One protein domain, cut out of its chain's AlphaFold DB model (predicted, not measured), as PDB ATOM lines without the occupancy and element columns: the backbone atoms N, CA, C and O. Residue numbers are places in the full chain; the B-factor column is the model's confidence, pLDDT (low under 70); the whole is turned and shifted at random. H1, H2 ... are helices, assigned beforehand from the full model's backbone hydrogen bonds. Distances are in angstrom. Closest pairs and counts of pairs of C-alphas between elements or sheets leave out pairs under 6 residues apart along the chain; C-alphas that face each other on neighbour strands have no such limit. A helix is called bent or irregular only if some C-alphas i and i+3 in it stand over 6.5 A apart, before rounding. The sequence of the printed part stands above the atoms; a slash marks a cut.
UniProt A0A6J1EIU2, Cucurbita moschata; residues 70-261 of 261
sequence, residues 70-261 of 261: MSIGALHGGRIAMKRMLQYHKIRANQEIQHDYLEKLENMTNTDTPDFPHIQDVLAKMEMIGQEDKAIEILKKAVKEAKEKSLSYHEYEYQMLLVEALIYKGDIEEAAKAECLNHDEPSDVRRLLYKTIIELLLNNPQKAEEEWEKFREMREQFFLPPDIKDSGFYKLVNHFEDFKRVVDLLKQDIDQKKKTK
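What this domain is: This is residues 70 to 261 of the 261 residues of a protein of Cucurbita moschata (UniProt A0A6J1EIU2). The longest helix, H12, crosses H9 steeply on one side of a body of helical hairpins, where the three-helix bundle H5, H6 and H7, with H4 over H5 and H6, is joined to the hairpin of H9 and H10 by the packing of H7 on H9. The hairpin of H1 and H2 bridges the two sides: H1 packs on H12, and H2 reaches away to H5. The printed part has 192 residues with twelve named helices, H1 to H12 in order, and no named strand; the class is all helix. It is compact and rounded, with a radius of gyration of the C-alphas of 16.4 A and spans of 43 by 40 by 36 A.

Where its parts are: H12, residues 240 to 260, is 30.4 A long, from C-alpha 240 at (-56.339, -0.843, -3.545) to C-alpha 260 at (-48.746, 17.080, -26.935). H1 is residues 70 to 76, beginning at C-alpha 70 at (-49.634, 15.932, -7.531), and H2 is residues 78 to 93, 22.6 A. H3 is residues 95 to 98, H4 101 to 109, H5 116 to 128, H6 132 to 148 with 24.3 A, and H7 152 to 169 with 25.5 A. H8 is residues 172 to 175, H9 189 to 201, H10 205 to 221 with 24.1 A, and H11 228 to 236. H11 is irregular: C-alphas 229 and 232 are 7.8 A apart.

How they stand to each other: With residues 244 to 251 alone, H12 touches H9 at a steep tilt of 62 degrees; the closest C-alphas, of Ile 197 and Val 247, are 6.4 A apart. H12 touches H1 at a shallow tilt of 28 degrees, closest at Ser 71 and Leu 250, C-alphas 5.8 A apart. H9 and H10 form a hairpin at 17 degrees, closest at the C-alphas of Thr 196 and Ala 208, 4.6 A. H7 touches H9, closest at the C-alphas of Glu 164 and Tyr 194, 7.5 A. H5, H6 and H7 are an up and down bundle, each running against the one before; the closest C-alphas of H6 and H7, of Ala 146 and Glu 155, are 5.0 A apart. H4 touches H6 the same way at 12 degrees, closest at the C-alphas of Thr 109 and Ala 142, 6.1 A. H1 and H2 form a hairpin, closest at the C-alphas of Gly 73 and Ala 81, 4.2 A. H2 touches H5, closest at the C-alphas of Tyr 88 and Met 128, 6.4 A, and H11, about perpendicular at 89 degrees, closest at those of Gly 78 and Phe 233, 5.1 A. H8 touches H7, closest at the C-alphas of Val 163 and Ala 175, 5.0 A; H3 touches no helix. Every O i to N i+4 pair is within hydrogen-bond range in H1, H2, H4, H5, H6, H7, H9, H10 and H12, against 3 of 5 in H11; H3 and H8 are too short for such a pair.

The domain as a whole: The C-alphas farthest apart, of Glu 96 and Gln 206, are 45.5 A apart. The printed part has no cut and ends at the chain's last residue. The long link is H8 to H9, residues 176 to 188. Mean pLDDT of the printed part is 85.8; it is under 70 at residues 95 to 99, 184 to 186, 222 to 237 and 260 to 261.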
ATOM      1  N   MET A  70     -48.503  15.958  -8.475       86.19
ATOM      2  CA  MET A  70     -49.634  15.932  -7.531       86.19
ATOM      3  C   MET A  70     -50.210  14.527  -7.328       86.19
ATOM      4  O   MET A  70     -50.478  14.178  -6.180       86.19
ATOM      5  N   SER A  71     -50.325  13.706  -8.381       84.62
ATOM      6  CA  SER A  71     -50.812  12.318  -8.275       84.62
ATOM      7  C   SER A  71     -49.910  11.464  -7.391       84.62
ATOM      8  O   SER A  71     -50.385  10.854  -6.441       84.62
ATOM      9  N   ILE A  72     -48.593  11.482  -7.625       83.88
ATOM     10  CA  ILE A  72     -47.650  10.771  -6.743       83.88
ATOM     11  C   ILE A  72     -47.703  11.354  -5.321       83.88
ATOM     12  O   ILE A  72     -47.603  10.629  -4.337       83.88
ATOM     13  N   GLY A  73     -47.934  12.663  -5.191       80.88
ATOM     14  CA  GLY A  73     -48.019  13.330  -3.896       80.88
ATOM     15  C   GLY A  73     -49.220  12.854  -3.095       80.88
ATOM     16  O   GLY A  73     -49.081  12.581  -1.912       80.88
ATOM     17  N   ALA A  74     -50.363  12.695  -3.761       83.19
ATOM     18  CA  ALA A  74     -51.585  12.111  -3.222       83.19
ATOM     19  C   ALA A  74     -51.371  10.677  -2.716       83.19
ATOM     20  O   ALA A  74     -51.904  10.327  -1.667       83.19
ATOM     21  N   LEU A  75     -50.540   9.891  -3.404       82.31
ATOM     22  CA  LEU A  75     -50.201   8.529  -2.990       82.31
ATOM     23  C   LEU A  75     -49.241   8.479  -1.791       82.31
ATOM     24  O   LEU A  75     -49.345   7.573  -0.967       82.31
ATOM     25  N   HIS A  76     -48.342   9.459  -1.649       77.38
ATOM     26  CA  HIS A  76     -47.545   9.604  -0.425       77.38
ATOM     27  C   HIS A  76     -48.366  10.141   0.759       77.38
ATOM     28  O   HIS A  76     -48.087   9.784   1.902       77.38
ATOM     29  N   GLY A  77     -49.352  11.011   0.506       75.31
ATOM     30  CA  GLY A  77     -50.245  11.567   1.525       75.31
ATOM     31  C   GLY A  77     -50.775  12.972   1.206       75.31
ATOM     32  O   GLY A  77     -50.224  13.723   0.395       75.31
ATOM     33  N   GLY A  78     -51.847  13.368   1.899       70.25
ATOM     34  CA  GLY A  78     -52.568  14.621   1.647       70.25
ATOM     35  C   GLY A  78     -51.693  15.875   1.754       70.25
ATOM     36  O   GLY A  78     -51.786  16.774   0.913       70.25
ATOM     37  N   ARG A  79     -50.779  15.928   2.729       79.38
ATOM     38  CA  ARG A  79     -49.830  17.038   2.898       79.38
ATOM     39  C   ARG A  79     -48.929  17.236   1.679       79.38
ATOM     40  O   ARG A  79     -48.724  18.379   1.261       79.38
ATOM     41  N   ILE A  80     -48.373  16.161   1.116       82.50
ATOM     42  CA  ILE A  80     -47.473  16.257  -0.044       82.50
ATOM     43  C   ILE A  80     -48.273  16.682  -1.276       82.50
ATOM     44  O   ILE A  80     -47.838  17.585  -1.993       82.50
ATOM     45  N   ALA A  81     -49.471  16.124  -1.476       82.25
ATOM     46  CA  ALA A  81     -50.383  16.554  -2.536       82.25
ATOM     47  C   ALA A  81     -50.685  18.062  -2.461       82.25
ATOM     48  O   ALA A  81     -50.506  18.788  -3.441       82.25
ATOM     49  N   MET A  82     -51.055  18.559  -1.276       81.00
ATOM     50  CA  MET A  82     -51.360  19.974  -1.050       81.00
ATOM     51  C   MET A  82     -50.135  20.872  -1.271       81.00
ATOM     52  O   MET A  82     -50.234  21.928  -1.899       81.00
ATOM     53  N   LYS A  83     -48.952  20.443  -0.811       87.56
ATOM     54  CA  LYS A  83     -47.691  21.153  -1.067       87.56
ATOM     55  C   LYS A  83     -47.438  21.295  -2.572       87.56
ATOM     56  O   LYS A  83     -47.154  22.403  -3.032       87.56
ATOM     57  N   ARG A  84     -47.592  20.206  -3.335       88.00
ATOM     58  CA  ARG A  84     -47.404  20.189  -4.796       88.00
ATOM     59  C   ARG A  84     -48.446  21.067  -5.508       88.00
ATOM     60  O   ARG A  84     -48.089  21.835  -6.399       88.00
ATOM     61  N   MET A  85     -49.697  21.068  -5.043       85.88
ATOM     62  CA  MET A  85     -50.755  21.967  -5.532       85.88
ATOM     63  C   MET A  85     -50.395  23.451  -5.356       85.88
ATOM     64  O   MET A  85     -50.464  24.236  -6.306       85.88
ATOM     65  N   LEU A  86     -49.953  23.847  -4.159       86.31
ATOM     66  CA  LEU A  86     -49.543  25.227  -3.881       86.31
ATOM     67  C   LEU A  86     -48.332  25.650  -4.724       86.31
ATOM     68  O   LEU A  86     -48.283  26.783  -5.210       86.31
ATOM     69  N   GLN A  87     -47.359  24.757  -4.916       88.06
ATOM     70  CA  GLN A  87     -46.188  25.012  -5.761       88.06
ATOM     71  C   GLN A  87     -46.575  25.250  -7.217       88.06
ATOM     72  O   GLN A  87     -46.131  26.235  -7.808       88.06
ATOM     73  N   TYR A  88     -47.455  24.415  -7.765       86.25
ATOM     74  CA  TYR A  88     -47.955  24.580  -9.124       86.25
ATOM     75  C   TYR A  88     -48.631  25.939  -9.326       86.25
ATOM     76  O   TYR A  88     -48.324  26.654 -10.282       86.25
ATOM     77  N   HIS A  89     -49.503  26.350  -8.399       84.19
ATOM     78  CA  HIS A  89     -50.151  27.660  -8.478       84.19
ATOM     79  C   HIS A  89     -49.153  28.820  -8.408       84.19
ATOM     80  O   HIS A  89     -49.302  29.780  -9.164       84.19
ATOM     81  N   LYS A  90     -48.114  28.719  -7.567       84.75
ATOM     82  CA  LYS A  90     -47.036  29.721  -7.498       84.75
ATOM     83  C   LYS A  90     -46.268  29.826  -8.819       84.75
ATOM     84  O   LYS A  90     -46.108  30.930  -9.329       84.75
ATOM     85  N   ILE A  91     -45.863  28.694  -9.398       84.81
ATOM     86  CA  ILE A  91     -45.150  28.639 -10.687       84.81
ATOM     87  C   ILE A  91     -46.025  29.192 -11.820       84.81
ATOM     88  O   ILE A  91     -45.546  29.918 -12.690       84.81
ATOM     89  N   ARG A  92     -47.329  28.891 -11.807       80.19
ATOM     90  CA  ARG A  92     -48.272  29.400 -12.811       80.19
ATOM     91  C   ARG A  92     -48.490  30.910 -12.699       80.19
ATOM     92  O   ARG A  92     -48.688  31.566 -13.718       80.19
ATOM     93  N   ALA A  93     -48.514  31.443 -11.477       79.25
ATOM     94  CA  ALA A  93     -48.768  32.856 -11.213       79.25
ATOM     95  C   ALA A  93     -47.552  33.748 -11.497       79.25
ATOM     96  O   ALA A  93     -47.739  34.905 -11.863       79.25
ATOM     97  N   ASN A  94     -46.329  33.226 -11.360       73.56
ATOM     98  CA  ASN A  94     -45.108  34.000 -11.550       73.56
ATOM     99  C   ASN A  94     -44.123  33.287 -12.495       73.56
ATOM    100  O   ASN A  94     -43.437  32.345 -12.101       73.56
ATOM    101  N   GLN A  95     -44.037  33.769 -13.743       59.72
ATOM    102  CA  GLN A  95     -43.117  33.232 -14.753       59.72
ATOM    103  C   GLN A  95     -41.642  33.525 -14.435       59.72
ATOM    104  O   GLN A  95     -40.781  32.781 -14.890       59.72
ATOM    105  N   GLU A  96     -41.338  34.539 -13.621       57.25
ATOM    106  CA  GLU A  96     -39.966  34.836 -13.195       57.25
ATOM    107  C   GLU A  96     -39.464  33.826 -12.148       57.25
ATOM    108  O   GLU A  96     -38.270  33.600 -12.055       57.25
ATOM    109  N   ILE A  97     -40.338  33.097 -11.437       58.75
ATOM    110  CA  ILE A  97     -39.932  31.999 -10.522       58.75
ATOM    111  C   ILE A  97     -39.505  30.731 -11.296       58.75
ATOM    112  O   ILE A  97     -39.092  29.738 -10.702       58.75
ATOM    113  N   GLN A  98     -39.531  30.755 -12.635       60.16
ATOM    114  CA  GLN A  98     -38.960  29.692 -13.475       60.16
ATOM    115  C   GLN A  98     -37.416  29.683 -13.479       60.16
ATOM    116  O   GLN A  98     -36.821  28.991 -14.303       60.16
ATOM    117  N   HIS A  99     -36.779  30.450 -12.583       61.06
ATOM    118  CA  HIS A  99     -35.333  30.461 -12.370       61.06
ATOM    119  C   HIS A  99     -34.785  29.086 -11.973       61.06
ATOM    120  O   HIS A  99     -35.503  28.203 -11.502       61.06
ATOM    121  N   ASP A 100     -33.490  28.954 -12.224       79.06
ATOM    122  CA  ASP A 100     -32.780  27.776 -12.698       79.06
ATOM    123  C   ASP A 100     -32.849  26.538 -11.780       79.06
ATOM    124  O   ASP A 100     -31.917  26.205 -11.049       79.06
ATOM    125  N   TYR A 101     -33.978  25.819 -11.808       88.50
ATOM    126  CA  TYR A 101     -34.092  24.520 -11.132       88.50
ATOM    127  C   TYR A 101     -33.065  23.506 -11.642       88.50
ATOM    128  O   TYR A 101     -32.765  22.565 -10.914       88.50
ATOM    129  N   LEU A 102     -32.534  23.702 -12.853       89.44
ATOM    130  CA  LEU A 102     -31.472  22.875 -13.400       89.44
ATOM    131  C   LEU A 102     -30.170  23.113 -12.634       89.44
ATOM    132  O   LEU A 102     -29.688  22.181 -12.004       89.44
ATOM    133  N   GLU A 103     -29.672  24.354 -12.599       91.00
ATOM    134  CA  GLU A 103     -28.477  24.724 -11.819       91.00
ATOM    135  C   GLU A 103     -28.641  24.329 -10.347       91.00
ATOM    136  O   GLU A 103     -27.733  23.787  -9.714       91.00
ATOM    137  N   LYS A 104     -29.837  24.542  -9.787       93.12
ATOM    138  CA  LYS A 104     -30.140  24.137  -8.417       93.12
ATOM    139  C   LYS A 104     -30.015  22.624  -8.222       93.12
ATOM    140  O   LYS A 104     -29.443  22.202  -7.220       93.12
ATOM    141  N   LEU A 105     -30.558  21.825  -9.142       94.94
ATOM    142  CA  LEU A 105     -30.458  20.371  -9.087       94.94
ATOM    143  C   LEU A 105     -28.999  19.923  -9.235       94.94
ATOM    144  O   LEU A 105     -28.548  19.136  -8.414       94.94
ATOM    145  N   GLU A 106     -28.256  20.472 -10.199       94.12
ATOM    146  CA  GLU A 106     -26.833  20.169 -10.410       94.12
ATOM    147  C   GLU A 106     -26.003  20.436  -9.150       94.12
ATOM    148  O   GLU A 106     -25.256  19.570  -8.692       94.12
ATOM    149  N   ASN A 107     -26.179  21.607  -8.536       94.00
ATOM    150  CA  ASN A 107     -25.479  21.965  -7.303       94.00
ATOM    151  C   ASN A 107     -25.827  21.018  -6.146       94.00
ATOM    152  O   ASN A 107     -24.953  20.649  -5.362       94.00
ATOM    153  N   MET A 108     -27.090  20.593  -6.045       94.69
ATOM    154  CA  MET A 108     -27.548  19.675  -4.997       94.69
ATOM    155  C   MET A 108     -27.088  18.238  -5.204       94.69
ATOM    156  O   MET A 108     -26.923  17.520  -4.223       94.69
ATOM    157  N   THR A 109     -26.870  17.809  -6.446       94.12
ATOM    158  CA  THR A 109     -26.338  16.471  -6.720       94.12
ATOM    159  C   THR A 109     -24.818  16.390  -6.579       94.12
ATOM    160  O   THR A 109     -24.288  15.309  -6.342       94.12
ATOM    161  N   ASN A 110     -24.118  17.526  -6.687       91.12
ATOM    162  CA  ASN A 110     -22.653  17.602  -6.639       91.12
ATOM    163  C   ASN A 110     -22.074  17.818  -5.225       91.12
ATOM    164  O   ASN A 110     -20.859  17.950  -5.083       91.12
ATOM    165  N   THR A 111     -22.904  17.891  -4.181       90.50
ATOM    166  CA  THR A 111     -22.443  18.032  -2.788       90.50
ATOM    167  C   THR A 111     -22.200  16.673  -2.124       90.50
ATOM    168  O   THR A 111     -22.883  15.694  -2.420       90.50
ATOM    169  N   ASP A 112     -21.260  16.620  -1.177       86.94
ATOM    170  CA  ASP A 112     -20.975  15.416  -0.383       86.94
ATOM    171  C   ASP A 112     -22.122  15.051   0.582       86.94
ATOM    172  O   ASP A 112     -22.270  13.888   0.971       86.94
ATOM    173  N   THR A 113     -22.977  16.021   0.932       91.06
ATOM    174  CA  THR A 113     -24.136  15.839   1.823       91.06
ATOM    175  C   THR A 113     -25.446  16.256   1.138       91.06
ATOM    176  O   THR A 113     -25.987  17.322   1.452       91.06
ATOM    177  N   PRO A 114     -25.970  15.458   0.189       93.88
ATOM    178  CA  PRO A 114     -27.196  15.792  -0.527       93.88
ATOM    179  C   PRO A 114     -28.419  15.804   0.395       93.88
ATOM    180  O   PRO A 114     -28.652  14.876   1.168       93.88
ATOM    181  N   ASP A 115     -29.249  16.838   0.264       95.81
ATOM    182  CA  ASP A 115     -30.575  16.893   0.885       95.81
ATOM    183  C   ASP A 115     -31.598  16.254  -0.068       95.81
ATOM    184  O   ASP A 115     -32.209  16.927  -0.903       95.81
ATOM    185  N   PHE A 116     -31.755  14.928   0.018       95.31
ATOM    186  CA  PHE A 116     -32.648  14.169  -0.867       95.31
ATOM    187  C   PHE A 116     -34.114  14.632  -0.823       95.31
ATOM    188  O   PHE A 116     -34.703  14.792  -1.897       95.31
ATOM    189  N   PRO A 117     -34.722  14.931   0.346       93.00
ATOM    190  CA  PRO A 117     -36.049  15.546   0.395       93.00
ATOM    191  C   PRO A 117     -36.139  16.863  -0.382       93.00
ATOM    192  O   PRO A 117     -37.153  17.145  -1.032       93.00
ATOM    193  N   HIS A 118     -35.090  17.688  -0.338       94.31
ATOM    194  CA  HIS A 118     -35.068  18.933  -1.092       94.31
ATOM    195  C   HIS A 118     -34.849  18.717  -2.592       94.31
ATOM    196  O   HIS A 118     -35.491  19.388  -3.402       94.31
ATOM    197  N   ILE A 119     -34.030  17.737  -2.974       96.56
ATOM    198  CA  ILE A 119     -33.881  17.318  -4.371       96.56
ATOM    199  C   ILE A 119     -35.227  16.839  -4.925       96.56
ATOM    200  O   ILE A 119     -35.655  17.312  -5.978       96.56
ATOM    201  N   GLN A 120     -35.957  15.996  -4.188       95.38
ATOM    202  CA  GLN A 120     -37.296  15.531  -4.570       95.38
ATOM    203  C   GLN A 120     -38.267  16.701  -4.821       95.38
ATOM    204  O   GLN A 120     -39.051  16.694  -5.774       95.38
ATOM    205  N   ASP A 121     -38.200  17.742  -3.987       93.12
ATOM    206  CA  ASP A 121     -38.989  18.964  -4.148       93.12
ATOM    207  C   ASP A 121     -38.650  19.723  -5.440       93.12
ATOM    208  O   ASP A 121     -39.543  20.243  -6.113       93.12
ATOM    209  N   VAL A 122     -37.363  19.787  -5.795       94.25
ATOM    210  CA  VAL A 122     -36.893  20.398  -7.045       94.25
ATOM    211  C   VAL A 122     -37.347  19.577  -8.253       94.25
ATOM    212  O   VAL A 122     -37.867  20.162  -9.202       94.25
ATOM    213  N   LEU A 123     -37.275  18.244  -8.198       95.00
ATOM    214  CA  LEU A 123     -37.752  17.364  -9.275       95.00
ATOM    215  C   LEU A 123     -39.239  17.563  -9.577       95.00
ATOM    216  O   LEU A 123     -39.624  17.696 -10.740       95.00
ATOM    217  N   ALA A 124     -40.078  17.655  -8.540       93.25
ATOM    218  CA  ALA A 124     -41.501  17.936  -8.713       93.25
ATOM    219  C   ALA A 124     -41.735  19.282  -9.423       93.25
ATOM    220  O   ALA A 124     -42.584  19.381 -10.306       93.25
ATOM    221  N   LYS A 125     -40.955  20.318  -9.095       92.00
ATOM    222  CA  LYS A 125     -41.043  21.626  -9.766       92.00
ATOM    223  C   LYS A 125     -40.558  21.565 -11.210       92.00
ATOM    224  O   LYS A 125     -41.196  22.169 -12.072       92.00
ATOM    225  N   MET A 126     -39.490  20.815 -11.489       92.31
ATOM    226  CA  MET A 126     -39.015  20.569 -12.853       92.31
ATOM    227  C   MET A 126     -40.077  19.854 -13.699       92.31
ATOM    228  O   MET A 126     -40.276  20.229 -14.852       92.31
ATOM    229  N   GLU A 127     -40.835  18.910 -13.130       92.75
ATOM    230  CA  GLU A 127     -42.003  18.303 -13.792       92.75
ATOM    231  C   GLU A 127     -43.084  19.334 -14.116       92.75
ATOM    232  O   GLU A 127     -43.567  19.388 -15.250       92.75
ATOM    233  N   MET A 128     -43.418  20.208 -13.164       89.31
ATOM    234  CA  MET A 128     -44.436  21.249 -13.357       89.31
ATOM    235  C   MET A 128     -44.091  22.218 -14.498       89.31
ATOM    236  O   MET A 128     -45.003  22.725 -15.157       89.31
ATOM    237  N   ILE A 129     -42.799  22.459 -14.757       88.06
ATOM    238  CA  ILE A 129     -42.319  23.292 -15.875       88.06
ATOM    239  C   ILE A 129     -41.901  22.490 -17.120       88.06
ATOM    240  O   ILE A 129     -41.479  23.083 -18.110       88.06
ATOM    241  N   GLY A 130     -42.046  21.161 -17.108       88.31
ATOM    242  CA  GLY A 130     -41.775  20.294 -18.260       88.31
ATOM    243  C   GLY A 130     -40.293  20.051 -18.568       88.31
ATOM    244  O   GLY A 130     -39.941  19.869 -19.732       88.31
ATOM    245  N   GLN A 131     -39.425  20.080 -17.554       91.19
ATOM    246  CA  GLN A 131     -37.976  19.855 -17.666       91.19
ATOM    247  C   GLN A 131     -37.528  18.474 -17.155       91.19
ATOM    248  O   GLN A 131     -36.389  18.306 -16.725       91.19
ATOM    249  N   GLU A 132     -38.398  17.464 -17.201       92.69
ATOM    250  CA  GLU A 132     -38.093  16.127 -16.668       92.69
ATOM    251  C   GLU A 132     -36.915  15.463 -17.381       92.69
ATOM    252  O   GLU A 132     -36.125  14.783 -16.741       92.69
ATOM    253  N   ASP A 133     -36.771  15.694 -18.691       94.94
ATOM    254  CA  ASP A 133     -35.675  15.135 -19.489       94.94
ATOM    255  C   ASP A 133     -34.305  15.557 -18.926       94.94
ATOM    256  O   ASP A 133     -33.446  14.712 -18.686       94.94
ATOM    257  N   LYS A 134     -34.143  16.846 -18.600       95.12
ATOM    258  CA  LYS A 134     -32.902  17.365 -18.010       95.12
ATOM    259  C   LYS A 134     -32.680  16.866 -16.581       95.12
ATOM    260  O   LYS A 134     -31.558  16.556 -16.196       95.12
ATOM    261  N   ALA A 135     -33.755  16.773 -15.797       95.94
ATOM    262  CA  ALA A 135     -33.688  16.241 -14.440       95.94
ATOM    263  C   ALA A 135     -33.191  14.784 -14.428       95.94
ATOM    264  O   ALA A 135     -32.342  14.417 -13.619       95.94
ATOM    265  N   ILE A 136     -33.687  13.969 -15.364       98.19
ATOM    266  CA  ILE A 136     -33.278  12.572 -15.544       98.19
ATOM    267  C   ILE A 136     -31.799  12.473 -15.933       98.19
ATOM    268  O   ILE A 136     -31.097  11.615 -15.403       98.19
ATOM    269  N   GLU A 137     -31.304  13.335 -16.827       97.94
ATOM    270  CA  GLU A 137     -29.884  13.358 -17.210       97.94
ATOM    271  C   GLU A 137     -28.965  13.631 -16.011       97.94
ATOM    272  O   GLU A 137     -27.993  12.897 -15.804       97.94
ATOM    273  N   ILE A 138     -29.305  14.621 -15.177       97.62
ATOM    274  CA  ILE A 138     -28.536  14.943 -13.965       97.62
ATOM    275  C   ILE A 138     -28.563  13.779 -12.973       97.62
ATOM    276  O   ILE A 138     -27.514  13.375 -12.472       97.62
ATOM    277  N   LEU A 139     -29.734  13.185 -12.722       98.12
ATOM    278  CA  LEU A 139     -29.849  12.054 -11.798       98.12
ATOM    279  C   LEU A 139     -29.085  10.820 -12.289       98.12
ATOM    280  O   LEU A 139     -28.413  10.172 -11.492       98.12
ATOM    281  N   LYS A 140     -29.110  10.509 -13.593       98.12
ATOM    282  CA  LYS A 140     -28.308   9.413 -14.167       98.12
ATOM    283  C   LYS A 140     -26.814   9.623 -13.936       98.12
ATOM    284  O   LYS A 140     -26.106   8.672 -13.600       98.12
ATOM    285  N   LYS A 141     -26.336  10.861 -14.095       97.69
ATOM    286  CA  LYS A 141     -24.951  11.225 -13.789       97.69
ATOM    287  C   LYS A 141     -24.653  11.058 -12.294       97.69
ATOM    288  O   LYS A 141     -23.669  10.408 -11.961       97.69
ATOM    289  N   ALA A 142     -25.529  11.545 -11.417       97.38
ATOM    290  CA  ALA A 142     -25.373  11.428  -9.966       97.38
ATOM    291  C   ALA A 142     -25.335   9.963  -9.484       97.38
ATOM    292  O   ALA A 142     -24.474   9.607  -8.682       97.38
ATOM    293  N   VAL A 143     -26.197   9.089 -10.026       97.31
ATOM    294  CA  VAL A 143     -26.163   7.636  -9.763       97.31
ATOM    295  C   VAL A 143     -24.811   7.047 -10.167       97.31
ATOM    296  O   VAL A 143     -24.193   6.324  -9.388       97.31
ATOM    297  N   LYS A 144     -24.330   7.369 -11.374       97.19
ATOM    298  CA  LYS A 144     -23.047   6.869 -11.878       97.19
ATOM    299  C   LYS A 144     -21.877   7.321 -10.998       97.19
ATOM    300  O   LYS A 144     -21.037   6.500 -10.648       97.19
ATOM    301  N   GLU A 145     -21.838   8.593 -10.618       96.38
ATOM    302  CA  GLU A 145     -20.778   9.138  -9.764       96.38
ATOM    303  C   GLU A 145     -20.807   8.553  -8.349       96.38
ATOM    304  O   GLU A 145     -19.755   8.230  -7.798       96.38
ATOM    305  N   ALA A 146     -21.994   8.372  -7.758       95.50
ATOM    306  CA  ALA A 146     -22.133   7.720  -6.458       95.50
ATOM    307  C   ALA A 146     -21.616   6.273  -6.503       95.50
ATOM    308  O   ALA A 146     -20.867   5.864  -5.614       95.50
ATOM    309  N   LYS A 147     -21.925   5.543  -7.581       95.19
ATOM    310  CA  LYS A 147     -21.422   4.186  -7.826       95.19
ATOM    311  C   LYS A 147     -19.900   4.147  -7.963       95.19
ATOM    312  O   LYS A 147     -19.244   3.337  -7.315       95.19
ATOM    313  N   GLU A 148     -19.316   5.046  -8.759       96.44
ATOM    314  CA  GLU A 148     -17.858   5.154  -8.935       96.44
ATOM    315  C   GLU A 148     -17.136   5.482  -7.619       96.44
ATOM    316  O   GLU A 148     -16.054   4.959  -7.352       96.44
ATOM    317  N   LYS A 149     -17.758   6.297  -6.761       95.19
ATOM    318  CA  LYS A 149     -17.243   6.647  -5.428       95.19
ATOM    319  C   LYS A 149     -17.569   5.608  -4.346       95.19
ATOM    320  O   LYS A 149     -17.214   5.822  -3.191       95.19
ATOM    321  N   SER A 150     -18.221   4.493  -4.690       94.69
ATOM    322  CA  SER A 150     -18.691   3.469  -3.740       94.69
ATOM    323  C   SER A 150     -19.593   4.018  -2.617       94.69
ATOM    324  O   SER A 150     -19.570   3.525  -1.490       94.69
ATOM    325  N   LEU A 151     -20.397   5.045  -2.910       94.38
ATOM    326  CA  LEU A 151     -21.352   5.654  -1.979       94.38
ATOM    327  C   LEU A 151     -22.723   4.972  -2.109       94.38
ATOM    328  O   LEU A 151     -23.638   5.521  -2.720       94.38
ATOM    329  N   SER A 152     -22.865   3.771  -1.543       91.88
ATOM    330  CA  SER A 152     -24.057   2.920  -1.722       91.88
ATOM    331  C   SER A 152     -25.375   3.589  -1.313       91.88
ATOM    332  O   SER A 152     -26.365   3.486  -2.031       91.88
ATOM    333  N   TYR A 153     -25.390   4.317  -0.191       91.94
ATOM    334  CA  TYR A 153     -26.577   5.046   0.269       91.94
ATOM    335  C   TYR A 153     -26.982   6.158  -0.710       91.94
ATOM    336  O   TYR A 153     -28.146   6.261  -1.092       91.94
ATOM    337  N   HIS A 154     -26.018   6.961  -1.173       95.12
ATOM    338  CA  HIS A 154     -26.278   8.019  -2.151       95.12
ATOM    339  C   HIS A 154     -26.731   7.440  -3.489       95.12
ATOM    340  O   HIS A 154     -27.663   7.967  -4.092       95.12
ATOM    341  N   GLU A 155     -26.107   6.350  -3.944       95.06
ATOM    342  CA  GLU A 155     -26.522   5.637  -5.152       95.06
ATOM    343  C   GLU A 155     -27.988   5.205  -5.043       95.06
ATOM    344  O   GLU A 155     -28.776   5.504  -5.942       95.06
ATOM    345  N   TYR A 156     -28.368   4.574  -3.929       94.62
ATOM    346  CA  TYR A 156     -29.738   4.139  -3.679       94.62
ATOM    347  C   TYR A 156     -30.736   5.306  -3.720       94.62
ATOM    348  O   TYR A 156     -31.718   5.255  -4.463       94.62
ATOM    349  N   GLU A 157     -30.471   6.390  -2.984       95.50
ATOM    350  CA  GLU A 157     -31.361   7.557  -2.943       95.50
ATOM    351  C   GLU A 157     -31.486   8.244  -4.311       95.50
ATOM    352  O   GLU A 157     -32.592   8.596  -4.736       95.50
ATOM    353  N   TYR A 158     -30.388   8.381  -5.062       97.31
ATOM    354  CA  TYR A 158     -30.444   8.920  -6.421       97.31
ATOM    355  C   TYR A 158     -31.202   8.005  -7.385       97.31
ATOM    356  O   TYR A 158     -31.949   8.508  -8.227       97.31
ATOM    357  N   GLN A 159     -31.073   6.681  -7.258       96.75
ATOM    358  CA  GLN A 159     -31.868   5.741  -8.048       96.75
ATOM    359  C   GLN A 159     -33.366   5.861  -7.715       96.75
ATOM    360  O   GLN A 159     -34.190   5.881  -8.628       96.75
ATOM    361  N   MET A 160     -33.735   6.024  -6.442       96.19
ATOM    362  CA  MET A 160     -35.130   6.238  -6.033       96.19
ATOM    363  C   MET A 160     -35.718   7.534  -6.607       96.19
ATOM    364  O   MET A 160     -36.847   7.544  -7.106       96.19
ATOM    365  N   LEU A 161     -34.942   8.619  -6.602       97.62
ATOM    366  CA  LEU A 161     -35.320   9.885  -7.237       97.62
ATOM    367  C   LEU A 161     -35.443   9.753  -8.763       97.62
ATOM    368  O   LEU A 161     -36.354  10.324  -9.368       97.62
ATOM    369  N   LEU A 162     -34.554   8.976  -9.387       98.12
ATOM    370  CA  LEU A 162     -34.591   8.690 -10.820       98.12
ATOM    371  C   LEU A 162     -35.855   7.912 -11.203       98.12
ATOM    372  O   LEU A 162     -36.497   8.264 -12.191       98.12
ATOM    373  N   VAL A 163     -36.261   6.917 -10.408       98.12
ATOM    374  CA  VAL A 163     -37.525   6.189 -10.606       98.12
ATOM    375  C   VAL A 163     -38.716   7.148 -10.603       98.12
ATOM    376  O   VAL A 163     -39.526   7.119 -11.529       98.12
ATOM    377  N   GLU A 164     -38.809   8.044  -9.616       97.56
ATOM    378  CA  GLU A 164     -39.902   9.024  -9.543       97.56
ATOM    379  C   GLU A 164     -39.921   9.947 -10.776       97.56
ATOM    380  O   GLU A 164     -40.977  10.173 -11.376       97.56
ATOM    381  N   ALA A 165     -38.750  10.420 -11.217       97.31
ATOM    382  CA  ALA A 165     -38.620  11.254 -12.412       97.31
ATOM    383  C   ALA A 165     -39.006  10.513 -13.709       97.31
ATOM    384  O   ALA A 165     -39.651  11.092 -14.589       97.31
ATOM    385  N   LEU A 166     -38.675   9.224 -13.825       98.06
ATOM    386  CA  LEU A 166     -39.074   8.382 -14.957       98.06
ATOM    387  C   LEU A 166     -40.591   8.148 -14.981       98.06
ATOM    388  O   LEU A 166     -41.202   8.238 -16.050       98.06
ATOM    389  N   ILE A 167     -41.226   7.952 -13.818       97.19
ATOM    390  CA  ILE A 167     -42.693   7.881 -13.705       97.19
ATOM    391  C   ILE A 167     -43.320   9.211 -14.144       97.19
ATOM    392  O   ILE A 167     -44.252   9.214 -14.949       97.19
ATOM    393  N   TYR A 168     -42.783  10.354 -13.698       94.06
ATOM    394  CA  TYR A 168     -43.243  11.672 -14.151       94.06
ATOM    395  C   TYR A 168     -43.155  11.844 -15.659       94.06
ATOM    396  O   TYR A 168     -44.066  12.396 -16.282       94.06
ATOM    397  N   LYS A 169     -42.068  11.388 -16.274       94.31
ATOM    398  CA  LYS A 169     -41.918  11.455 -17.725       94.31
ATOM    399  C   LYS A 169     -42.860  10.493 -18.454       94.31
ATOM    400  O   LYS A 169     -43.373  10.856 -19.516       94.31
ATOM    401  N   GLY A 170     -43.141   9.335 -17.861       95.38
ATOM    402  CA  GLY A 170     -43.907   8.248 -18.466       95.38
ATOM    403  C   GLY A 170     -43.044   7.160 -19.109       95.38
ATOM    404  O   GLY A 170     -43.561   6.411 -19.947       95.38
ATOM    405  N   ASP A 171     -41.765   7.082 -18.740       97.06
ATOM    406  CA  ASP A 171     -40.791   6.085 -19.206       97.06
ATOM    407  C   ASP A 171     -40.830   4.860 -18.270       97.06
ATOM    408  O   ASP A 171     -39.871   4.520 -17.578       97.06
ATOM    409  N   ILE A 172     -42.003   4.221 -18.199       97.38
ATOM    410  CA  ILE A 172     -42.337   3.235 -17.154       97.38
ATOM    411  C   ILE A 172     -41.489   1.963 -17.251       97.38
ATOM    412  O   ILE A 172     -41.071   1.424 -16.230       97.38
ATOM    413  N   GLU A 173     -41.174   1.508 -18.465       96.50
ATOM    414  CA  GLU A 173     -40.298   0.347 -18.664       96.50
ATOM    415  C   GLU A 173     -38.865   0.593 -18.184       96.50
ATOM    416  O   GLU A 173     -38.185  -0.342 -17.769       96.50
ATOM    417  N   GLU A 174     -38.385   1.837 -18.256       96.88
ATOM    418  CA  GLU A 174     -37.070   2.200 -17.732       96.88
ATOM    419  C   GLU A 174     -37.110   2.255 -16.203       96.88
ATOM    420  O   GLU A 174     -36.236   1.684 -15.553       96.88
ATOM    421  N   ALA A 175     -38.166   2.843 -15.629       97.25
ATOM    422  CA  ALA A 175     -38.378   2.862 -14.182       97.25
ATOM    423  C   ALA A 175     -38.424   1.442 -13.587       97.25
ATOM    424  O   ALA A 175     -37.816   1.185 -12.552       97.25
ATOM    425  N   ALA A 176     -39.087   0.504 -14.270       96.00
ATOM    426  CA  ALA A 176     -39.221  -0.888 -13.838       96.00
ATOM    427  C   ALA A 176     -37.888  -1.657 -13.765       96.00
ATOM    428  O   ALA A 176     -37.796  -2.660 -13.059       96.00
ATOM    429  N   LYS A 177     -36.857  -1.207 -14.492       95.19
ATOM    430  CA  LYS A 177     -35.529  -1.846 -14.529       95.19
ATOM    431  C   LYS A 177     -34.600  -1.369 -13.411       95.19
ATOM    432  O   LYS A 177     -33.496  -1.894 -13.299       95.19
ATOM    433  N   ALA A 178     -35.004  -0.375 -12.621       93.62
ATOM    434  CA  ALA A 178     -34.152   0.200 -11.589       93.62
ATOM    435  C   ALA A 178     -33.799  -0.830 -10.503       93.62
ATOM    436  O   ALA A 178     -34.675  -1.443  -9.891       93.62
ATOM    437  N   GLU A 179     -32.500  -0.994 -10.242       90.50
ATOM    438  CA  GLU A 179     -31.982  -1.972  -9.280       90.50
ATOM    439  C   GLU A 179     -32.463  -1.675  -7.851       90.50
ATOM    440  O   GLU A 179     -32.805  -2.606  -7.119       90.50
ATOM    441  N   CYS A 180     -32.578  -0.398  -7.459       92.06
ATOM    442  CA  CYS A 180     -33.092   0.027  -6.148       92.06
ATOM    443  C   CYS A 180     -34.470  -0.560  -5.805       92.06
ATOM    444  O   CYS A 180     -34.763  -0.792  -4.633       92.06
ATOM    445  N   LEU A 181     -35.300  -0.874  -6.809       91.94
ATOM    446  CA  LEU A 181     -36.615  -1.462  -6.577       91.94
ATOM    447  C   LEU A 181     -36.532  -2.916  -6.100       91.94
ATOM    448  O   LEU A 181     -37.447  -3.396  -5.433       91.94
ATOM    449  N   ASN A 182     -35.441  -3.615  -6.406       85.69
ATOM    450  CA  ASN A 182     -35.244  -5.025  -6.068       85.69
ATOM    451  C   ASN A 182     -34.355  -5.241  -4.839       85.69
ATOM    452  O   ASN A 182     -34.281  -6.364  -4.358       85.69
ATOM    453  N   HIS A 183     -33.729  -4.190  -4.306       75.88
ATOM    454  CA  HIS A 183     -32.950  -4.285  -3.073       75.88
ATOM    455  C   HIS A 183     -33.857  -4.608  -1.888       75.88
ATOM    456  O   HIS A 183     -34.887  -3.952  -1.717       75.88
ATOM    457  N   ASP A 184     -33.464  -5.574  -1.060       64.69
ATOM    458  CA  ASP A 184     -34.115  -5.900   0.212       64.69
ATOM    459  C   ASP A 184     -33.744  -4.882   1.291       64.69
ATOM    460  O   ASP A 184     -33.198  -5.230   2.331       64.69
ATOM    461  N   GLU A 185     -34.037  -3.606   1.040       67.88
ATOM    462  CA  GLU A 185     -34.063  -2.598   2.094       67.88
ATOM    463  C   GLU A 185     -35.437  -2.697   2.780       67.88
ATOM    464  O   GLU A 185     -36.457  -2.329   2.177       67.88
ATOM    465  N   PRO A 186     -35.522  -3.262   3.998       62.28
ATOM    466  CA  PRO A 186     -36.800  -3.624   4.601       62.28
ATOM    467  C   PRO A 186     -37.577  -2.415   5.131       62.28
ATOM    468  O   PRO A 186     -38.752  -2.556   5.445       62.28
ATOM    469  N   SER A 187     -36.956  -1.235   5.240       73.88
ATOM    470  CA  SER A 187     -37.583  -0.047   5.836       73.88
ATOM    471  C   SER A 187     -38.051   1.020   4.848       73.88
ATOM    472  O   SER A 187     -38.770   1.934   5.256       73.88
ATOM    473  N   ASP A 188     -37.683   0.949   3.563       84.19
ATOM    474  CA  ASP A 188     -38.102   1.972   2.599       84.19
ATOM    475  C   ASP A 188     -39.428   1.625   1.903       84.19
ATOM    476  O   ASP A 188     -39.486   0.943   0.874       84.19
ATOM    477  N   VAL A 189     -40.516   2.185   2.435       85.19
ATOM    478  CA  VAL A 189     -41.874   2.058   1.884       85.19
ATOM    479  C   VAL A 189     -42.025   2.640   0.473       85.19
ATOM    480  O   VAL A 189     -42.937   2.235  -0.256       85.19
ATOM    481  N   ARG A 190     -41.154   3.572   0.046       88.44
ATOM    482  CA  ARG A 190     -41.215   4.180  -1.299       88.44
ATOM    483  C   ARG A 190     -41.005   3.129  -2.385       88.44
ATOM    484  O   ARG A 190     -41.606   3.230  -3.451       88.44
ATOM    485  N   ARG A 191     -40.201   2.099  -2.103       90.94
ATOM    486  CA  ARG A 191     -39.921   0.983  -3.014       90.94
ATOM    487  C   ARG A 191     -41.203   0.277  -3.448       90.94
ATOM    488  O   ARG A 191     -41.468   0.145  -4.642       90.94
ATOM    489  N   LEU A 192     -42.006  -0.139  -2.471       91.12
ATOM    490  CA  LEU A 192     -43.261  -0.856  -2.705       91.12
ATOM    491  C   LEU A 192     -44.312   0.062  -3.332       91.12
ATOM    492  O   LEU A 192     -45.025  -0.348  -4.249       91.12
ATOM    493  N   LEU A 193     -44.342   1.336  -2.923       91.25
ATOM    494  CA  LEU A 193     -45.184   2.347  -3.556       91.25
ATOM    495  C   LEU A 193     -44.883   2.475  -5.057       91.25
ATOM    496  O   LEU A 193     -45.788   2.354  -5.882       91.25
ATOM    497  N   TYR A 194     -43.621   2.700  -5.428       95.00
ATOM    498  CA  TYR A 194     -43.228   2.871  -6.827       95.00
ATOM    499  C   TYR A 194     -43.428   1.594  -7.640       95.00
ATOM    500  O   TYR A 194     -43.940   1.684  -8.754       95.00
ATOM    501  N   LYS A 195     -43.132   0.415  -7.079       95.00
ATOM    502  CA  LYS A 195     -43.455  -0.874  -7.711       95.00
ATOM    503  C   LYS A 195     -44.944  -1.003  -8.023       95.00
ATOM    504  O   LYS A 195     -45.296  -1.286  -9.162       95.00
ATOM    505  N   THR A 196     -45.808  -0.710  -7.053       94.75
ATOM    506  CA  THR A 196     -47.266  -0.767  -7.241       94.75
ATOM    507  C   THR A 196     -47.722   0.169  -8.365       94.75
ATOM    508  O   THR A 196     -48.481  -0.235  -9.248       94.75
ATOM    509  N   ILE A 197     -47.229   1.417  -8.378       95.31
ATOM    510  CA  ILE A 197     -47.533   2.390  -9.442       95.31
ATOM    511  C   ILE A 197     -47.073   1.859 -10.803       95.31
ATOM    512  O   ILE A 197     -47.841   1.888 -11.762       95.31
ATOM    513  N   ILE A 198     -45.831   1.380 -10.895       97.62
ATOM    514  CA  ILE A 198     -45.234   0.877 -12.137       97.62
ATOM    515  C   ILE A 198     -46.044  -0.297 -12.691       97.62
ATOM    516  O   ILE A 198     -46.402  -0.272 -13.865       97.62
ATOM    517  N   GLU A 199     -46.394  -1.284 -11.865       97.69
ATOM    518  CA  GLU A 199     -47.157  -2.456 -12.307       97.69
ATOM    519  C   GLU A 199     -48.563  -2.080 -12.800       97.69
ATOM    520  O   GLU A 199     -49.002  -2.566 -13.844       97.69
ATOM    521  N   LEU A 200     -49.250  -1.142 -12.138       96.31
ATOM    522  CA  LEU A 200     -50.526  -0.614 -12.640       96.31
ATOM    523  C   LEU A 200     -50.366   0.114 -13.980       96.31
ATOM    524  O   LEU A 200     -51.169  -0.084 -14.897       96.31
ATOM    525  N   LEU A 201     -49.324   0.936 -14.126       96.12
ATOM    526  CA  LEU A 201     -49.050   1.649 -15.374       96.12
ATOM    527  C   LEU A 201     -48.663   0.696 -16.520       96.12
ATOM    528  O   LEU A 201     -48.988   0.989 -17.674       96.12
ATOM    529  N   LEU A 202     -48.061  -0.459 -16.210       96.25
ATOM    530  CA  LEU A 202     -47.769  -1.553 -17.146       96.25
ATOM    531  C   LEU A 202     -48.974  -2.471 -17.433       96.25
ATOM    532  O   LEU A 202     -48.850  -3.390 -18.236       96.25
ATOM    533  N   ASN A 203     -50.153  -2.200 -16.855       95.31
ATOM    534  CA  ASN A 203     -51.356  -3.041 -16.940       95.31
ATOM    535  C   ASN A 203     -51.200  -4.448 -16.328       95.31
ATOM    536  O   ASN A 203     -51.815  -5.398 -16.812       95.31
ATOM    537  N   ASN A 204     -50.454  -4.570 -15.229       95.81
ATOM    538  CA  ASN A 204     -50.293  -5.806 -14.457       95.81
ATOM    539  C   ASN A 204     -51.004  -5.702 -13.089       95.81
ATOM    540  O   ASN A 204     -50.343  -5.679 -12.049       95.81
ATOM    541  N   PRO A 205     -52.348  -5.625 -13.037       93.00
ATOM    542  CA  PRO A 205     -53.077  -5.334 -11.801       93.00
ATOM    543  C   PRO A 205     -52.890  -6.392 -10.708       93.00
ATOM    544  O   PRO A 205     -52.822  -6.023  -9.545       93.00
ATOM    545  N   GLN A 206     -52.746  -7.672 -11.067       94.31
ATOM    546  CA  GLN A 206     -52.508  -8.751 -10.097       94.31
ATOM    547  C   GLN A 206     -51.193  -8.542  -9.340       94.31
ATOM    548  O   GLN A 206     -51.161  -8.546  -8.116       94.31
ATOM    549  N   LYS A 207     -50.108  -8.273 -10.073       94.94
ATOM    550  CA  LYS A 207     -48.796  -8.016  -9.474       94.94
ATOM    551  C   LYS A 207     -48.773  -6.700  -8.694       94.94
ATOM    552  O   LYS A 207     -48.116  -6.603  -7.665       94.94
ATOM    553  N   ALA A 208     -49.506  -5.691  -9.165       95.19
ATOM    554  CA  ALA A 208     -49.681  -4.460  -8.409       95.19
ATOM    555  C   ALA A 208     -50.394  -4.703  -7.072       95.19
ATOM    556  O   ALA A 208     -49.974  -4.148  -6.066       95.19
ATOM    557  N   GLU A 209     -51.436  -5.532  -7.045       94.19
ATOM    558  CA  GLU A 209     -52.151  -5.875  -5.813       94.19
ATOM    559  C   GLU A 209     -51.226  -6.594  -4.817       94.19
ATOM    560  O   GLU A 209     -51.169  -6.215  -3.652       94.19
ATOM    561  N   GLU A 210     -50.396  -7.535  -5.274       93.69
ATOM    562  CA  GLU A 210     -49.394  -8.194  -4.422       93.69
ATOM    563  C   GLU A 210     -48.393  -7.205  -3.794       93.69
ATOM    564  O   GLU A 210     -48.069  -7.299  -2.609       93.69
ATOM    565  N   GLU A 211     -47.882  -6.248  -4.574       92.62
ATOM    566  CA  GLU A 211     -46.960  -5.218  -4.075       92.62
ATOM    567  C   GLU A 211     -47.664  -4.192  -3.173       92.62
ATOM    568  O   GLU A 211     -47.066  -3.689  -2.217       92.62
ATOM    569  N   TRP A 212     -48.946  -3.925  -3.426       91.25
ATOM    570  CA  TRP A 212     -49.788  -3.067  -2.600       91.25
ATOM    571  C   TRP A 212     -50.020  -3.652  -1.208       91.25
ATOM    572  O   TRP A 212     -49.908  -2.934  -0.212       91.25
ATOM    573  N   GLU A 213     -50.303  -4.950  -1.118       90.69
ATOM    574  CA  GLU A 213     -50.496  -5.621   0.167       90.69
ATOM    575  C   GLU A 213     -49.217  -5.543   1.012       90.69
ATOM    576  O   GLU A 213     -49.269  -5.117   2.167       90.69
ATOM    577  N   LYS A 214     -48.047  -5.793   0.402       89.56
ATOM    578  CA  LYS A 214     -46.739  -5.594   1.056       89.56
ATOM    579  C   LYS A 214     -46.544  -4.144   1.503       89.56
ATOM    580  O   LYS A 214     -46.040  -3.895   2.598       89.56
ATOM    581  N   PHE A 215     -46.910  -3.172   0.663       87.00
ATOM    582  CA  PHE A 215     -46.814  -1.747   0.994       87.00
ATOM    583  C   PHE A 215     -47.667  -1.397   2.216       87.00
ATOM    584  O   PHE A 215     -47.197  -0.687   3.111       87.00
ATOM    585  N   ARG A 216     -48.905  -1.901   2.266       84.88
ATOM    586  CA  ARG A 216     -49.828  -1.681   3.381       84.88
ATOM    587  C   ARG A 216     -49.282  -2.294   4.667       84.88
ATOM    588  O   ARG A 216     -49.171  -1.581   5.661       84.88
ATOM    589  N   GLU A 217     -48.869  -3.561   4.624       84.38
ATOM    590  CA  GLU A 217     -48.280  -4.265   5.769       84.38
ATOM    591  C   GLU A 217     -47.056  -3.527   6.317       84.38
ATOM    592  O   GLU A 217     -46.960  -3.279   7.519       84.38
ATOM    593  N   MET A 218     -46.145  -3.105   5.438       80.19
ATOM    594  CA  MET A 218     -44.948  -2.367   5.835       80.19
ATOM    595  C   MET A 218     -45.312  -1.041   6.515       80.19
ATOM    596  O   MET A 218     -44.787  -0.712   7.578       80.19
ATOM    597  N   ARG A 219     -46.251  -0.275   5.950       75.44
ATOM    598  CA  ARG A 219     -46.688   0.994   6.553       75.44
ATOM    599  C   ARG A 219     -47.334   0.820   7.923       75.44
ATOM    600  O   ARG A 219     -47.118   1.674   8.785       75.44
ATOM    601  N   GLU A 220     -48.103  -0.248   8.115       74.62
ATOM    602  CA  GLU A 220     -48.708  -0.597   9.403       74.62
ATOM    603  C   GLU A 220     -47.638  -0.976  10.439       74.62
ATOM    604  O   GLU A 220     -47.662  -0.466  11.559       74.62
ATOM    605  N   GLN A 221     -46.659  -1.803  10.053       71.12
ATOM    606  CA  GLN A 221     -45.578  -2.269  10.933       71.12
ATOM    607  C   GLN A 221     -44.661  -1.145  11.419       71.12
ATOM    608  O   GLN A 221     -44.270  -1.127  12.586       71.12
ATOM    609  N   PHE A 222     -44.329  -0.184  10.554       63.97
ATOM    610  CA  PHE A 222     -43.446   0.924  10.926       63.97
ATOM    611  C   PHE A 222     -44.139   2.015  11.751       63.97
ATOM    612  O   PHE A 222     -43.519   3.048  12.005       63.97
ATOM    613  N   PHE A 223     -45.401   1.809  12.171       53.88
ATOM    614  CA  PHE A 223     -46.219   2.798  12.876       53.88
ATOM    615  C   PHE A 223     -46.035   4.192  12.286       53.88
ATOM    616  O   PHE A 223     -45.927   5.146  13.049       53.88
ATOM    617  N   LEU A 224     -45.942   4.328  10.954       54.59
ATOM    618  CA  LEU A 224     -45.981   5.638  10.321       54.59
ATOM    619  C   LEU A 224     -47.384   6.145  10.622       54.59
ATOM    620  O   LEU A 224     -48.326   5.727   9.932       54.59
ATOM    621  N   PRO A 225     -47.581   6.954  11.684       45.97
ATOM    622  CA  PRO A 225     -48.920   7.329  12.048       45.97
ATOM    623  C   PRO A 225     -49.412   8.120  10.839       45.97
ATOM    624  O   PRO A 225     -48.623   8.877  10.251       45.97
ATOM    625  N   PRO A 226     -50.682   8.003  10.427       49.00
ATOM    626  CA  PRO A 226     -51.262   9.155   9.769       49.00
ATOM    627  C   PRO A 226     -50.926  10.340  10.678       49.00
ATOM    628  O   PRO A 226     -51.364  10.361  11.831       49.00
ATOM    629  N   ASP A 227     -50.105  11.291  10.212       48.03
ATOM    630  CA  ASP A 227     -50.063  12.601  10.858       48.03
ATOM    631  C   ASP A 227     -51.545  12.959  11.015       48.03
ATOM    632  O   ASP A 227     -52.312  12.789  10.067       48.03
ATOM    633  N   ILE A 228     -52.012  13.300  12.217       43.09
ATOM    634  CA  ILE A 228     -53.455  13.376  12.535       43.09
ATOM    635  C   ILE A 228     -54.196  14.298  11.527       43.09
ATOM    636  O   ILE A 228     -55.402  14.173  11.295       43.09
ATOM    637  N   LYS A 229     -53.433  15.166  10.848       45.88
ATOM    638  CA  LYS A 229     -53.809  16.070   9.752       45.88
ATOM    639  C   LYS A 229     -54.017  15.424   8.365       45.88
ATOM    640  O   LYS A 229     -54.677  16.039   7.537       45.88
ATOM    641  N   ASP A 230     -53.512  14.220   8.107       51.25
ATOM    642  CA  ASP A 230     -53.635  13.470   6.844       51.25
ATOM    643  C   ASP A 230     -54.793  12.449   6.842       51.25
ATOM    644  O   ASP A 230     -55.039  11.801   5.827       51.25
ATOM    645  N   SER A 231     -55.552  12.327   7.938       52.28
ATOM    646  CA  SER A 231     -56.579  11.284   8.144       52.28
ATOM    647  C   SER A 231     -57.630  11.151   7.027       52.28
ATOM    648  O   SER A 231     -58.094  10.044   6.752       52.28
ATOM    649  N   GLY A 232     -57.994  12.246   6.352       50.41
ATOM    650  CA  GLY A 232     -58.948  12.225   5.236       50.41
ATOM    651  C   GLY A 232     -58.375  11.627   3.947       50.41
ATOM    652  O   GLY A 232     -59.049  10.846   3.283       50.41
ATOM    653  N   PHE A 233     -57.123  11.951   3.617       49.97
ATOM    654  CA  PHE A 233     -56.442  11.413   2.435       49.97
ATOM    655  C   PHE A 233     -55.919   9.998   2.692       49.97
ATOM    656  O   PHE A 233     -55.956   9.151   1.811       49.97
ATOM    657  N   TYR A 234     -55.517   9.724   3.933       51.84
ATOM    658  CA  TYR A 234     -55.139   8.396   4.402       51.84
ATOM    659  C   TYR A 234     -56.292   7.400   4.223       51.84
ATOM    660  O   TYR A 234     -56.102   6.346   3.632       51.84
ATOM    661  N   LYS A 235     -57.525   7.774   4.602       57.00
ATOM    662  CA  LYS A 235     -58.722   6.959   4.320       57.00
ATOM    663  C   LYS A 235     -58.953   6.710   2.828       57.00
ATOM    664  O   LYS A 235     -59.471   5.659   2.478       57.00
ATOM    665  N   LEU A 236     -58.579   7.663   1.974       55.41
ATOM    666  CA  LEU A 236     -58.805   7.612   0.530       55.41
ATOM    667  C   LEU A 236     -57.809   6.713  -0.214       55.41
ATOM    668  O   LEU A 236     -58.013   6.459  -1.386       55.41
ATOM    669  N   VAL A 237     -56.720   6.276   0.415       63.94
ATOM    670  CA  VAL A 237     -55.723   5.389  -0.213       63.94
ATOM    671  C   VAL A 237     -55.501   4.147   0.659       63.94
ATOM    672  O   VAL A 237     -54.455   3.520   0.609       63.94
ATOM    673  N   ASN A 238     -56.481   3.786   1.493       70.44
ATOM    674  CA  ASN A 238     -56.443   2.553   2.286       70.44
ATOM    675  C   ASN A 238     -56.912   1.330   1.488       70.44
ATOM    676  O   ASN A 238     -56.589   0.198   1.844       70.44
ATOM    677  N   HIS A 239     -57.668   1.548   0.413       83.19
ATOM    678  CA  HIS A 239     -58.156   0.492  -0.463       83.19
ATOM    679  C   HIS A 239     -57.398   0.509  -1.786       83.19
ATOM    680  O   HIS A 239     -57.176   1.573  -2.371       83.19
ATOM    681  N   PHE A 240     -57.052  -0.681  -2.279       88.75
ATOM    682  CA  PHE A 240     -56.339  -0.843  -3.545       88.75
ATOM    683  C   PHE A 240     -57.080  -0.184  -4.716       88.75
ATOM    684  O   PHE A 240     -56.463   0.483  -5.539       88.75
ATOM    685  N   GLU A 241     -58.411  -0.275  -4.754       89.75
ATOM    686  CA  GLU A 241     -59.217   0.368  -5.798       89.75
ATOM    687  C   GLU A 241     -59.092   1.893  -5.797       89.75
ATOM    688  O   GLU A 241     -59.032   2.531  -6.849       89.75
ATOM    689  N   ASP A 242     -59.003   2.508  -4.619       86.00
ATOM    690  CA  ASP A 242     -58.849   3.953  -4.537       86.00
ATOM    691  C   ASP A 242     -57.443   4.383  -4.967       86.00
ATOM    692  O   ASP A 242     -57.304   5.343  -5.732       86.00
ATOM    693  N   PHE A 243     -56.422   3.622  -4.559       88.56
ATOM    694  CA  PHE A 243     -55.054   3.773  -5.049       88.56
ATOM    695  C   PHE A 243     -54.998   3.667  -6.576       88.56
ATOM    696  O   PHE A 243     -54.471   4.553  -7.255       88.56
ATOM    697  N   LYS A 244     -55.615   2.621  -7.127       92.19
ATOM    698  CA  LYS A 244     -55.680   2.364  -8.561       92.19
ATOM    699  C   LYS A 244     -56.339   3.516  -9.312       92.19
ATOM    700  O   LYS A 244     -55.800   3.938 -10.328       92.19
ATOM    701  N   ARG A 245     -57.426   4.101  -8.795       89.94
ATOM    702  CA  ARG A 245     -58.056   5.289  -9.408       89.94
ATOM    703  C   ARG A 245     -57.102   6.481  -9.500       89.94
ATOM    704  O   ARG A 245     -57.105   7.177 -10.513       89.94
ATOM    705  N   VAL A 246     -56.274   6.721  -8.480       87.75
ATOM    706  CA  VAL A 246     -55.263   7.795  -8.523       87.75
ATOM    707  C   VAL A 246     -54.187   7.491  -9.571       87.75
ATOM    708  O   VAL A 246     -53.774   8.391 -10.305       87.75
ATOM    709  N   VAL A 247     -53.762   6.231  -9.693       91.00
ATOM    710  CA  VAL A 247     -52.800   5.816 -10.727       91.00
ATOM    711  C   VAL A 247     -53.408   5.866 -12.136       91.00
ATOM    712  O   VAL A 247     -52.729   6.268 -13.078       91.00
ATOM    713  N   ASP A 248     -54.694   5.563 -12.291       91.06
ATOM    714  CA  ASP A 248     -55.414   5.700 -13.560       91.06
ATOM    715  C   ASP A 248     -55.461   7.177 -14.010       91.06
ATOM    716  O   ASP A 248     -55.259   7.472 -15.191       91.06
ATOM    717  N   LEU A 249     -55.634   8.128 -13.079       89.81
ATOM    718  CA  LEU A 249     -55.515   9.565 -13.371       89.81
ATOM    719  C   LEU A 249     -54.081   9.957 -13.760       89.81
ATOM    720  O   LEU A 249     -53.878  10.662 -14.748       89.81
ATOM    721  N   LEU A 250     -53.076   9.451 -13.035       91.19
ATOM    722  CA  LEU A 250     -51.663   9.637 -13.382       91.19
ATOM    723  C   LEU A 250     -51.365   9.151 -14.811       91.19
ATOM    724  O   LEU A 250     -50.679   9.839 -15.572       91.19
ATOM    725  N   LYS A 251     -51.906   7.993 -15.197       93.19
ATOM    726  CA  LYS A 251     -51.760   7.429 -16.542       93.19
ATOM    727  C   LYS A 251     -52.351   8.342 -17.612       93.19
ATOM    728  O   LYS A 251     -51.690   8.611 -18.614       93.19
ATOM    729  N   GLN A 252     -53.555   8.868 -17.381       90.38
ATOM    730  CA  GLN A 252     -54.201   9.813 -18.297       90.38
ATOM    731  C   GLN A 252     -53.347  11.070 -18.510       90.38
ATOM    732  O   GLN A 252     -53.167  11.495 -19.654       90.38
ATOM    733  N   ASP A 253     -52.766  11.620 -17.440       87.81
ATOM    734  CA  ASP A 253     -51.883  12.789 -17.523       87.81
ATOM    735  C   ASP A 253     -50.594  12.488 -18.310       87.81
ATOM    736  O   ASP A 253     -50.145  13.306 -19.126       87.81
ATOM    737  N   ILE A 254     -49.993  11.310 -18.100       90.19
ATOM    738  CA  ILE A 254     -48.818  10.844 -18.854       90.19
ATOM    739  C   ILE A 254     -49.149  10.721 -20.349       90.19
ATOM    740  O   ILE A 254     -48.435  11.280 -21.189       90.19
ATOM    741  N   ASP A 255     -50.244  10.042 -20.685       89.25
ATOM    742  CA  ASP A 255     -50.665   9.807 -22.067       89.25
ATOM    743  C   ASP A 255     -51.034  11.112 -22.776       89.25
ATOM    744  O   ASP A 255     -50.693  11.321 -23.946       89.25
ATOM    745  N   GLN A 256     -51.691  12.034 -22.070       85.44
ATOM    746  CA  GLN A 256     -51.989  13.357 -22.601       85.44
ATOM    747  C   GLN A 256     -50.704  14.129 -22.913       85.44
ATOM    748  O   GLN A 256     -50.610  14.747 -23.976       85.44
ATOM    749  N   LYS A 257     -49.690  14.069 -22.040       83.69
ATOM    750  CA  LYS A 257     -48.404  14.737 -22.282       83.69
ATOM    751  C   LYS A 257     -47.707  14.186 -23.526       83.69
ATOM    752  O   LYS A 257     -47.218  14.982 -24.331       83.69
ATOM    753  N   LYS A 258     -47.709  12.859 -23.716       81.44
ATOM    754  CA  LYS A 258     -47.134  12.191 -24.901       81.44
ATOM    755  C   LYS A 258     -47.802  12.636 -26.206       81.44
ATOM    756  O   LYS A 258     -47.108  12.816 -27.192       81.44
ATOM    757  N   LYS A 259     -49.116  12.891 -26.199       75.44
ATOM    758  CA  LYS A 259     -49.858  13.407 -27.371       75.44
ATOM    759  C   LYS A 259     -49.544  14.866 -27.719       75.44
ATOM    760  O   LYS A 259     -49.849  15.302 -28.824       75.44
ATOM    761  N   THR A 260     -49.028  15.641 -26.762       67.56
ATOM    762  CA  THR A 260     -48.746  17.080 -26.935       67.56
ATOM    763  C   THR A 260     -47.294  17.409 -27.291       67.56
ATOM    764  O   THR A 260     -47.024  18.570 -27.603       67.56
ATOM    765  N   LYS A 261     -46.381  16.432 -27.209       54.47
ATOM    766  CA  LYS A 261     -45.002  16.532 -27.712       54.47
ATOM    767  C   LYS A 261     -44.978  16.191 -29.202       54.47
ATOM    768  O   LYS A 261     -44.197  16.855 -29.915       54.47
TER     769      LYS A 261